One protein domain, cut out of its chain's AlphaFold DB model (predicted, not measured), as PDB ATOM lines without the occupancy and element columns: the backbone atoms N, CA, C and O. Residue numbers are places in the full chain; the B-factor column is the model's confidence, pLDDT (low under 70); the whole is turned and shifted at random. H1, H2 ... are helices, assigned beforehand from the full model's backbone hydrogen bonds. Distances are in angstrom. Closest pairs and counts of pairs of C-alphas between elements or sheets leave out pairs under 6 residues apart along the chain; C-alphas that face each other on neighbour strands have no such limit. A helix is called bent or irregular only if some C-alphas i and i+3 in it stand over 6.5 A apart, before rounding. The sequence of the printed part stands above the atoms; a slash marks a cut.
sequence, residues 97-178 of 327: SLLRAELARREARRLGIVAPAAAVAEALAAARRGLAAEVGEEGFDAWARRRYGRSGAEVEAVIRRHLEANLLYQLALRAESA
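Overview. This is residues 97 to 178 of the 327 residues of the protein "Peptidyl-prolyl cis-trans isomerase" of Planctomycetes bacterium (UniProt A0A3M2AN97). A long helix, H4, makes the spine of a loose, rod-shaped model, with H1 slanting across it on one side near its later half and H2 slanting across it on the opposite side near its middle. The short helix H3 stands across the end where H2 ends and H4 begins, and joins the two. The printed part has 82 residues with four named helices, in the order H1, H2, H3, H4, and no named strand; the class is all helix. It is loose, with a radius of gyration of the C-alphas of 15.0 A, and spans 46 by 21 by 16 A.

Along the chain. H1, residues 97 to 110, begins at C-alpha 97 at (1.698, 61.247, 105.865) and is 20.0 A long from first to last C-alpha. H2, residues 117 to 138, is 29.3 A long and has a kink of 51 degrees near residue 132. It is irregular: C-alphas 134 and 137 are 9.4 A apart. H3, residues 140 to 148, is 11.5 A long and begins at C-alpha 140 at (-10.507, 77.405, 119.567). H4, residues 152 to 178, is 38.5 A long and ends at C-alpha 178 at (24.640, 67.014, 103.976).

Arrangement. H4 is the hub and touches the three other helices; the helix packing is mostly crossed, with no pair that touches and has a tilt at a shallow one. H1 touches residues 165 to 173 of H4, with the C-alphas of Ala 104 and Tyr 169 closest at 4.6 A, at a steep tilt of 53 degrees, the same way. Residues 120 to 124 of H2 touch residues 159 to 167 of H4, with the C-alphas of Val 120 and Glu 164 closest at 5.8 A, at a steep tilt of 44 degrees, opposite ways. H3 touches residues 152 to 155 of H4, about perpendicular at 83 degrees; their closest C-alphas, those of Asp 141 and Gly 152, are 4.4 A apart. H2 and H3 only just touch, and only at the corner by their link, with 3 pairs of C-alphas within 8 A; the closest C-alphas are those of Ala 132 and Phe 140, at 6.6 A. H1 is apart from H2 and from H3. In H1, H3 and H4 every O i to N i+4 pair is within hydrogen-bond range; in H2 it is 16 of 18.

Size, cuts and confidence. The C-alphas of Glu 137 and Ala 178 are the two farthest apart, at 45.8 A. The printed part has no cut. The links H2 to H3 and H3 to H4 are tight, the link H1 to H2 is short, and no link is long. The mean pLDDT of the printed part is 94.1, and no printed residue is under 70.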
ATOM      1  N   SER A  97       1.344  60.522 104.638       86.44
ATOM      2  CA  SER A  97       1.698  61.247 105.865       86.44
ATOM      3  C   SER A  97       2.302  60.312 106.921       86.44
ATOM      4  O   SER A  97       3.369  60.598 107.469       86.44
ATOM      5  N   LEU A  98       1.673  59.155 107.153       90.00
ATOM      6  CA  LEU A  98       2.148  58.143 108.099       90.00
ATOM      7  C   LEU A  98       3.485  57.530 107.665       90.00
ATOM      8  O   LEU A  98       4.397  57.426 108.488       90.00
ATOM      9  N   LEU A  99       3.627  57.177 106.382       90.62
ATOM     10  CA  LEU A  99       4.879  56.670 105.817       90.62
ATOM     11  C   LEU A  99       5.994  57.701 105.964       90.62
ATOM     12  O   LEU A  99       7.042  57.387 106.521       90.62
ATOM     13  N   ARG A 100       5.760  58.950 105.554       91.25
ATOM     14  CA  ARG A 100       6.734  60.040 105.685       91.25
ATOM     15  C   ARG A 100       7.195  60.217 107.134       91.25
ATOM     16  O   ARG A 100       8.396  60.328 107.375       91.25
ATOM     17  N   ALA A 101       6.271  60.192 108.094       91.88
ATOM     18  CA  ALA A 101       6.595  60.295 109.516       91.88
ATOM     19  C   ALA A 101       7.375  59.078 110.049       91.88
ATOM     20  O   ALA A 101       8.224  59.224 110.927       91.88
ATOM     21  N   GLU A 102       7.096  57.865 109.568       95.94
ATOM     22  CA  GLU A 102       7.847  56.660 109.948       95.94
ATOM     23  C   GLU A 102       9.258  56.646 109.343       95.94
ATOM     24  O   GLU A 102      10.223  56.392 110.065       95.94
ATOM     25  N   LEU A 103       9.398  56.984 108.058       95.31
ATOM     26  CA  LEU A 103      10.695  57.109 107.387       95.31
ATOM     27  C   LEU A 103      11.558  58.165 108.087       95.31
ATOM     28  O   LEU A 103      12.709  57.892 108.414       95.31
ATOM     29  N   ALA A 104      10.977  59.323 108.425       96.31
ATOM     30  CA  ALA A 104      11.662  60.375 109.173       96.31
ATOM     31  C   ALA A 104      12.128  59.896 110.551       96.31
ATOM     32  O   ALA A 104      13.271  60.131 110.926       96.31
ATOM     33  N   ARG A 105      11.284  59.167 111.294       97.81
ATOM     34  CA  ARG A 105      11.655  58.607 112.606       97.81
ATOM     35  C   ARG A 105      12.761  57.561 112.518       97.81
ATOM     36  O   ARG A 105      13.563  57.443 113.442       97.81
ATOM     37  N   ARG A 106      12.793  56.744 111.465       97.56
ATOM     38  CA  ARG A 106      13.874  55.767 111.249       97.56
ATOM     39  C   ARG A 106      15.174  56.465 110.882       97.56
ATOM     40  O   ARG A 106      16.199  56.197 111.504       97.56
ATOM     41  N   GLU A 107      15.102  57.402 109.948       97.69
ATOM     42  CA  GLU A 107      16.275  58.105 109.452       97.69
ATOM     43  C   GLU A 107      16.880  59.038 110.503       97.69
ATOM     44  O   GLU A 107      18.087  59.016 110.720       97.69
ATOM     45  N   ALA A 108      16.049  59.768 111.247       97.62
ATOM     46  CA  ALA A 108      16.508  60.582 112.363       97.62
ATOM     47  C   ALA A 108      17.192  59.736 113.446       97.62
ATOM     48  O   ALA A 108      18.247  60.122 113.932       97.62
ATOM     49  N   ARG A 109      16.663  58.547 113.776       98.12
ATOM     50  CA  ARG A 109      17.334  57.622 114.711       98.12
ATOM     51  C   ARG A 109      18.698  57.171 114.196       98.12
ATOM     52  O   ARG A 109      19.646  57.152 114.971       98.12
ATOM     53  N   ARG A 110      18.804  56.834 112.907       97.69
ATOM     54  CA  ARG A 110      20.076  56.449 112.276       97.69
ATOM     55  C   ARG A 110      21.108  57.580 112.335       97.69
ATOM     56  O   ARG A 110      22.286  57.310 112.538       97.69
ATOM     57  N   LEU A 111      20.656  58.820 112.170       97.12
ATOM     58  CA  LEU A 111      21.479  60.032 112.192       97.12
ATOM     59  C   LEU A 111      21.642  60.634 113.604       97.12
ATOM     60  O   LEU A 111      22.305  61.650 113.767       97.12
ATOM     61  N   GLY A 112      21.029  60.065 114.645       97.56
ATOM     62  CA  GLY A 112      21.067  60.643 115.995       97.56
ATOM     63  C   GLY A 112      20.404  62.025 116.110       97.56
ATOM     64  O   GLY A 112      20.825  62.847 116.918       97.56
ATOM     65  N   ILE A 113      19.385  62.302 115.295       97.62
ATOM     66  CA  ILE A 113      18.652  63.573 115.263       97.62
ATOM     67  C   ILE A 113      17.395  63.474 116.119       97.62
ATOM     68  O   ILE A 113      16.618  62.521 116.014       97.62
ATOM     69  N   VAL A 114      17.159  64.509 116.918       96.44
ATOM     70  CA  VAL A 114      15.936  64.693 117.701       96.44
ATOM     71  C   VAL A 114      15.360  66.067 117.372       96.44
ATOM     72  O   VAL A 114      16.106  67.032 117.223       96.44
ATOM     73  N   ALA A 115      14.035  66.158 117.245       94.00
ATOM     74  CA  ALA A 115      13.356  67.433 117.045       94.00
ATOM     75  C   ALA A 115      13.465  68.286 118.326       94.00
ATOM     76  O   ALA A 115      13.018  67.837 119.386       94.00
ATOM     77  N   PRO A 116      14.029  69.507 118.271       95.88
ATOM     78  CA  PRO A 116      14.153  70.338 119.464       95.88
ATOM     79  C   PRO A 116      12.784  70.771 119.991       95.88
ATOM     80  O   PRO A 116      11.991  71.377 119.268       95.88
ATOM     81  N   ALA A 117      12.521  70.518 121.275       96.50
ATOM     82  CA  ALA A 117      11.241  70.849 121.905       96.50
ATOM     83  C   ALA A 117      10.896  72.346 121.803       96.50
ATOM     84  O   ALA A 117       9.733  72.696 121.610       96.50
ATOM     85  N   ALA A 118      11.906  73.223 121.876       96.06
ATOM     86  CA  ALA A 118      11.735  74.667 121.728       96.06
ATOM     87  C   ALA A 118      11.210  75.054 120.334       96.06
ATOM     88  O   ALA A 118      10.237  75.798 120.237       96.06
ATOM     89  N   ALA A 119      11.775  74.480 119.266       92.62
ATOM     90  CA  ALA A 119      11.334  74.735 117.893       92.62
ATOM     91  C   ALA A 119       9.900  74.227 117.647       92.62
ATOM     92  O   ALA A 119       9.093  74.898 117.006       92.62
ATOM     93  N   VAL A 120       9.542  73.065 118.209       94.06
ATOM     94  CA  VAL A 120       8.163  72.544 118.142       94.06
ATOM     95  C   VAL A 120       7.190  73.456 118.896       94.06
ATOM     96  O   VAL A 120       6.090  73.717 118.406       94.06
ATOM     97  N   ALA A 121       7.575  73.960 120.072       95.50
ATOM     98  CA  ALA A 121       6.752  74.877 120.855       95.50
ATOM     99  C   ALA A 121       6.533  76.217 120.135       95.50
ATOM    100  O   ALA A 121       5.411  76.726 120.124       95.50
ATOM    101  N   GLU A 122       7.565  76.760 119.488       93.06
ATOM    102  CA  GLU A 122       7.463  77.979 118.683       93.06
ATOM    103  C   GLU A 122       6.524  77.791 117.483       93.06
ATOM    104  O   GLU A 122       5.601  78.588 117.287       93.06
ATOM    105  N   ALA A 123       6.690  76.696 116.736       91.25
ATOM    106  CA  ALA A 123       5.810  76.354 115.621       91.25
ATOM    107  C   ALA A 123       4.354  76.167 116.079       91.25
ATOM    108  O   ALA A 123       3.422  76.623 115.416       91.25
ATOM    109  N   LEU A 124       4.141  75.545 117.244       93.12
ATOM    110  CA  LEU A 124       2.810  75.385 117.824       93.12
ATOM    111  C   LEU A 124       2.200  76.730 118.231       93.12
ATOM    112  O   LEU A 124       1.019  76.967 117.984       93.12
ATOM    113  N   ALA A 125       2.991  77.630 118.818       93.50
ATOM    114  CA  ALA A 125       2.539  78.977 119.152       93.50
ATOM    115  C   ALA A 125       2.153  79.770 117.891       93.50
ATOM    116  O   ALA A 125       1.136  80.466 117.894       93.50
ATOM    117  N   ALA A 126       2.915  79.635 116.800       90.31
ATOM    118  CA  ALA A 126       2.578  80.228 115.508       90.31
ATOM    119  C   ALA A 126       1.280  79.644 114.926       90.31
ATOM    120  O   ALA A 126       0.385  80.405 114.554       90.31
ATOM    121  N   ALA A 127       1.124  78.317 114.941       90.12
ATOM    122  CA  ALA A 127      -0.097  77.644 114.497       90.12
ATOM    123  C   ALA A 127      -1.327  78.090 115.306       90.12
ATOM    124  O   ALA A 127      -2.379  78.361 114.733       90.12
ATOM    125  N   ARG A 128      -1.189  78.245 116.630       90.62
ATOM    126  CA  ARG A 128      -2.258  78.760 117.499       90.62
ATOM    127  C   ARG A 128      -2.665  80.185 117.145       90.62
ATOM    128  O   ARG A 128      -3.856  80.473 117.146       90.62
ATOM    129  N   ARG A 129      -1.709  81.070 116.838       92.19
ATOM    130  CA  ARG A 129      -2.014  82.442 116.391       92.19
ATOM    131  C   ARG A 129      -2.758  82.445 115.055       92.19
ATOM    132  O   ARG A 129      -3.738  83.169 114.929       92.19
ATOM    133  N   GLY A 130      -2.335  81.612 114.102       89.75
ATOM    134  CA  GLY A 130      -3.019  81.458 112.813       89.75
ATOM    135  C   GLY A 130      -4.453  80.949 112.972       89.75
ATOM    136  O   GLY A 130      -5.386  81.562 112.464       89.75
ATOM    137  N   LEU A 131      -4.643  79.892 113.765       88.75
ATOM    138  CA  LEU A 131      -5.972  79.348 114.057       88.75
ATOM    139  C   LEU A 131      -6.857  80.355 114.792       88.75
ATOM    140  O   LEU A 131      -8.025  80.477 114.457       88.75
ATOM    141  N   ALA A 132      -6.317  81.103 115.760       90.06
ATOM    142  CA  ALA A 132      -7.070  82.139 116.465       90.06
ATOM    143  C   ALA A 132      -7.610  83.216 115.505       90.06
ATOM    144  O   ALA A 132      -8.748  83.653 115.660       90.06
ATOM    145  N   ALA A 133      -6.821  83.601 114.497       89.44
ATOM    146  CA  ALA A 133      -7.254  84.545 113.469       89.44
ATOM    147  C   ALA A 133      -8.353  83.969 112.556       89.44
ATOM    148  O   ALA A 133      -9.240  84.708 112.141       89.44
ATOM    149  N   GLU A 134      -8.321  82.664 112.268       88.44
ATOM    150  CA  GLU A 134      -9.319  81.986 111.428       88.44
ATOM    151  C   GLU A 134     -10.646  81.732 112.162       88.44
ATOM    152  O   GLU A 134     -11.719  81.935 111.597       88.44
ATOM    153  N   VAL A 135     -10.594  81.293 113.426       92.12
ATOM    154  CA  VAL A 135     -11.802  80.950 114.203       92.12
ATOM    155  C   VAL A 135     -12.540  82.180 114.739       92.12
ATOM    156  O   VAL A 135     -13.742  82.106 114.995       92.12
ATOM    157  N   GLY A 136     -11.838  83.304 114.922       90.75
ATOM    158  CA  GLY A 136     -12.402  84.542 115.461       90.75
ATOM    159  C   GLY A 136     -13.063  84.353 116.832       90.75
ATOM    160  O   GLY A 136     -12.546  83.654 117.705       90.75
ATOM    161  N   GLU A 137     -14.240  84.957 117.004       91.06
ATOM    162  CA  GLU A 137     -15.007  84.975 118.263       91.06
ATOM    163  C   GLU A 137     -15.514  83.595 118.720       91.06
ATOM    164  O   GLU A 137     -15.885  83.430 119.879       91.06
ATOM    165  N   GLU A 138     -15.535  82.580 117.843       92.06
ATOM    166  CA  GLU A 138     -15.948  81.224 118.237       92.06
ATOM    167  C   GLU A 138     -15.027  80.647 119.323       92.06
ATOM    168  O   GLU A 138     -15.465  79.885 120.189       92.06
ATOM    169  N   GLY A 139     -13.748  81.022 119.288       92.94
ATOM    170  CA  GLY A 139     -12.728  80.449 120.146       92.94
ATOM    171  C   GLY A 139     -12.358  79.013 119.755       92.94
ATOM    172  O   GLY A 139     -13.145  78.220 119.231       92.94
ATOM    173  N   PHE A 140     -11.107  78.654 120.036       91.88
ATOM    174  CA  PHE A 140     -10.507  77.405 119.567       91.88
ATOM    175  C   PHE A 140     -11.230  76.138 120.062       91.88
ATOM    176  O   PHE A 140     -11.425  75.197 119.295       91.88
ATOM    177  N   ASP A 141     -11.678  76.113 121.320       95.06
ATOM    178  CA  ASP A 141     -12.338  74.940 121.910       95.06
ATOM    179  C   ASP A 141     -13.718  74.648 121.305       95.06
ATOM    180  O   ASP A 141     -14.080  73.484 121.108       95.06
ATOM    181  N   ALA A 142     -14.517  75.683 121.030       95.25
ATOM    182  CA  ALA A 142     -15.831  75.496 120.423       95.25
ATOM    183  C   ALA A 142     -15.689  75.046 118.963       95.25
ATOM    184  O   ALA A 142     -16.337  74.075 118.559       95.25
ATOM    185  N   TRP A 143     -14.756  75.659 118.229       95.12
ATOM    186  CA  TRP A 143     -14.399  75.246 116.876       95.12
ATOM    187  C   TRP A 143     -13.933  73.783 116.826       95.12
ATOM    188  O   TRP A 143     -14.439  73.006 116.014       95.12
ATOM    189  N   ALA A 144     -13.039  73.371 117.734       94.50
ATOM    190  CA  ALA A 144     -12.531  72.000 117.816       94.50
ATOM    191  C   ALA A 144     -13.654  70.980 118.069       94.50
ATOM    192  O   ALA A 144     -13.735  69.953 117.383       94.50
ATOM    193  N   ARG A 145     -14.579  71.293 118.989       96.19
ATOM    194  CA  ARG A 145     -15.750  70.447 119.263       96.19
ATOM    195  C   ARG A 145     -16.674  70.348 118.056       96.19
ATOM    196  O   ARG A 145     -17.091  69.248 117.710       96.19
ATOM    197  N   ARG A 146     -16.967  71.463 117.383       94.94
ATOM    198  CA  ARG A 146     -17.835  71.483 116.196       94.94
ATOM    199  C   ARG A 146     -17.214  70.739 115.014       94.94
ATOM    200  O   ARG A 146     -17.914  70.006 114.319       94.94
ATOM    201  N   ARG A 147     -15.919  70.950 114.758       93.12
ATOM    202  CA  ARG A 147     -15.219  70.427 113.575       93.12
ATOM    203  C   ARG A 147     -14.823  68.962 113.721       93.12
ATOM    204  O   ARG A 147     -14.943  68.222 112.746       93.12
ATOM    205  N   TYR A 148     -14.342  68.569 114.901       91.62
ATOM    206  CA  TYR A 148     -13.731  67.256 115.134       91.62
ATOM    207  C   TYR A 148     -14.438  66.418 116.201       91.62
ATOM    208  O   TYR A 148     -14.094  65.249 116.367       91.62
ATOM    209  N   GLY A 149     -15.388  66.985 116.951       94.81
ATOM    210  CA  GLY A 149     -15.981  66.304 118.106       94.81
ATOM    211  C   GLY A 149     -14.989  66.092 119.254       94.81
ATOM    212  O   GLY A 149     -15.155  65.162 120.038       94.81
ATOM    213  N   ARG A 150     -13.929  66.909 119.328       96.06
ATOM    214  CA  ARG A 150     -12.820  66.788 120.290       96.06
ATOM    215  C   ARG A 150     -12.621  68.079 121.071       96.06
ATOM    216  O   ARG A 150     -13.018  69.150 120.618       96.06
ATOM    217  N   SER A 151     -12.003  67.983 122.245       96.38
ATOM    218  CA  SER A 151     -11.552  69.162 122.993       96.38
ATOM    219  C   SER A 151     -10.410  69.874 122.258       96.38
ATOM    220  O   SER A 151      -9.654  69.239 121.517       96.38
ATOM    221  N   GLY A 152     -10.232  71.182 122.475       94.38
ATOM    222  CA  GLY A 152      -9.099  71.905 121.902       94.38
ATOM    223  C   GLY A 152      -7.763  71.354 122.391       94.38
ATOM    224  O   GLY A 152      -6.831  71.261 121.604       94.38
ATOM    225  N   ALA A 153      -7.676  70.875 123.637       95.88
ATOM    226  CA  ALA A 153      -6.471  70.221 124.154       95.88
ATOM    227  C   ALA A 153      -6.087  68.954 123.362       95.88
ATOM    228  O   ALA A 153      -4.917  68.771 123.025       95.88
ATOM    229  N   GLU A 154      -7.057  68.095 123.017       95.44
ATOM    230  CA  GLU A 154      -6.811  66.921 122.165       95.44
ATOM    231  C   GLU A 154      -6.370  67.333 120.753       95.44
ATOM    232  O   GLU A 154      -5.429  66.757 120.206       95.44
ATOM    233  N   VAL A 155      -7.022  68.342 120.167       94.56
ATOM    234  CA  VAL A 155      -6.673  68.841 118.828       94.56
ATOM    235  C   VAL A 155      -5.279  69.476 118.825       94.56
ATOM    236  O   VAL A 155      -4.481  69.188 117.936       94.56
ATOM    237  N   GLU A 156      -4.934  70.269 119.842       95.62
ATOM    238  CA  GLU A 156      -3.600  70.856 119.998       95.62
ATOM    239  C   GLU A 156      -2.524  69.772 120.136       95.62
ATOM    240  O   GLU A 156      -1.469  69.871 119.509       95.62
ATOM    241  N   ALA A 157      -2.788  68.707 120.899       96.56
ATOM    242  CA  ALA A 157      -1.867  67.579 121.022       96.56
ATOM    243  C   ALA A 157      -1.618  66.885 119.670       96.56
ATOM    244  O   ALA A 157      -0.481  66.530 119.352       96.56
ATOM    245  N   VAL A 158      -2.659  66.738 118.843       93.56
ATOM    246  CA  VAL A 158      -2.536  66.206 117.478       93.56
ATOM    247  C   VAL A 158      -1.713  67.148 116.594       93.56
ATOM    248  O   VAL A 158      -0.776  66.688 115.940       93.56
ATOM    249  N   ILE A 159      -1.992  68.457 116.616       93.00
ATOM    250  CA  ILE A 159      -1.224  69.469 115.871       93.00
ATOM    251  C   ILE A 159       0.251  69.423 116.275       93.00
ATOM    252  O   ILE A 159       1.120  69.336 115.410       93.00
ATOM    253  N   ARG A 160       0.547  69.400 117.580       95.38
ATOM    254  CA  ARG A 160       1.913  69.300 118.108       95.38
ATOM    255  C   ARG A 160       2.639  68.073 117.561       95.38
ATOM    256  O   ARG A 160       3.751  68.211 117.061       95.38
ATOM    257  N   ARG A 161       1.995  66.899 117.578       94.19
ATOM    258  CA  ARG A 161       2.566  65.658 117.024       94.19
ATOM    259  C   ARG A 161       2.861  65.778 115.527       94.19
ATOM    260  O   ARG A 161       3.875  65.267 115.058       94.19
ATOM    261  N   HIS A 162       1.983  66.432 114.765       91.38
ATOM    262  CA  HIS A 162       2.202  66.662 113.336       91.38
ATOM    263  C   HIS A 162       3.357  67.633 113.072       91.38
ATOM    264  O   HIS A 162       4.172  67.362 112.191       91.38
ATOM    265  N   LEU A 163       3.457  68.719 113.842       91.62
ATOM    266  CA  LEU A 163       4.560  69.678 113.746       91.62
ATOM    267  C   LEU A 163       5.899  69.023 114.082       91.62
ATOM    268  O   LEU A 163       6.859  69.180 113.333       91.62
ATOM    269  N   GLU A 164       5.946  68.229 115.153       94.88
ATOM    270  CA  GLU A 164       7.132  67.466 115.541       94.88
ATOM    271  C   GLU A 164       7.559  66.485 114.440       94.88
ATOM    272  O   GLU A 164       8.717  66.485 114.025       94.88
ATOM    273  N   ALA A 165       6.624  65.693 113.903       91.69
ATOM    274  CA  ALA A 165       6.914  64.757 112.819       91.69
ATOM    275  C   ALA A 165       7.385  65.468 111.539       91.69
ATOM    276  O   ALA A 165       8.284  64.977 110.853       91.69
ATOM    277  N   ASN A 166       6.800  66.626 111.215       93.06
ATOM    278  CA  ASN A 166       7.206  67.426 110.064       93.06
ATOM    279  C   ASN A 166       8.608  68.024 110.250       93.06
ATOM    280  O   ASN A 166       9.420  67.949 109.329       93.06
ATOM    281  N   LEU A 167       8.911  68.564 111.433       95.12
ATOM    282  CA  LEU A 167      10.235  69.094 111.748       95.12
ATOM    283  C   LEU A 167      11.294  67.987 111.699       95.12
ATOM    284  O   LEU A 167      12.332  68.150 111.064       95.12
ATOM    285  N   LEU A 168      11.004  66.829 112.299       96.56
ATOM    286  CA  LEU A 168      11.899  65.676 112.272       96.56
ATOM    287  C   LEU A 168      12.181  65.210 110.839       96.56
ATOM    288  O   LEU A 168      13.320  64.893 110.511       96.56
ATOM    289  N   TYR A 169      11.162  65.211 109.975       95.88
ATOM    290  CA  TYR A 169      11.326  64.933 108.550       95.88
ATOM    291  C   TYR A 169      12.280  65.922 107.873       95.88
ATOM    292  O   TYR A 169      13.200  65.495 107.177       95.88
ATOM    293  N   GLN A 170      12.080  67.227 108.075       95.75
ATOM    294  CA  GLN A 170      12.900  68.259 107.435       95.75
ATOM    295  C   GLN A 170      14.359  68.177 107.903       95.75
ATOM    296  O   GLN A 170      15.275  68.238 107.082       95.75
ATOM    297  N   LEU A 171      14.575  67.967 109.205       97.12
ATOM    298  CA  LEU A 171      15.906  67.800 109.791       97.12
ATOM    299  C   LEU A 171      16.602  66.535 109.281       97.12
ATOM    300  O   LEU A 171      17.750  66.613 108.847       97.12
ATOM    301  N   ALA A 172      15.916  65.388 109.290       97.81
ATOM    302  CA  ALA A 172      16.478  64.123 108.815       97.81
ATOM    303  C   ALA A 172      16.870  64.202 107.336       97.81
ATOM    304  O   ALA A 172      17.958  63.770 106.962       97.81
ATOM    305  N   LEU A 173      16.016  64.805 106.506       96.25
ATOM    306  CA  LEU A 173      16.312  65.025 105.098       96.25
ATOM    307  C   LEU A 173      17.543  65.924 104.926       96.25
ATOM    308  O   LEU A 173      18.462  65.570 104.185       96.25
ATOM    309  N   ARG A 174      17.584  67.080 105.602       95.12
ATOM    310  CA  ARG A 174      18.662  68.059 105.408       95.12
ATOM    311  C   ARG A 174      20.002  67.525 105.914       95.12
ATOM    312  O   ARG A 174      21.023  67.740 105.262       95.12
ATOM    313  N   ALA A 175      19.989  66.772 107.011       97.12
ATOM    314  CA  ALA A 175      21.158  66.065 107.513       97.12
ATOM    315  C   ALA A 175      21.633  64.969 106.554       97.12
ATOM    316  O   ALA A 175      22.814  64.934 106.221       97.12
ATOM    317  N   GLU A 176      20.730  64.120 106.057       96.81
ATOM    318  CA  GLU A 176      21.098  63.060 105.114       96.81
ATOM    319  C   GLU A 176      21.667  63.629 103.812       96.81
ATOM    320  O   GLU A 176      22.650  63.119 103.275       96.81
ATOM    321  N   SER A 177      21.077  64.722 103.321       95.00
ATOM    322  CA  SER A 177      21.592  65.473 102.180       95.00
ATOM    323  C   SER A 177      23.018  65.969 102.455       95.00
ATOM    324  O   SER A 177      23.903  65.769 101.628       95.00
ATOM    325  N   ALA A 178      23.290  66.563 103.622       94.81
ATOM    326  CA  ALA A 178      24.640  67.014 103.976       94.81
ATOM    327  C   ALA A 178      25.656  65.857 104.032       94.81
ATOM    328  O   ALA A 178      26.742  65.964 103.461       94.81
TER     329      ALA A 178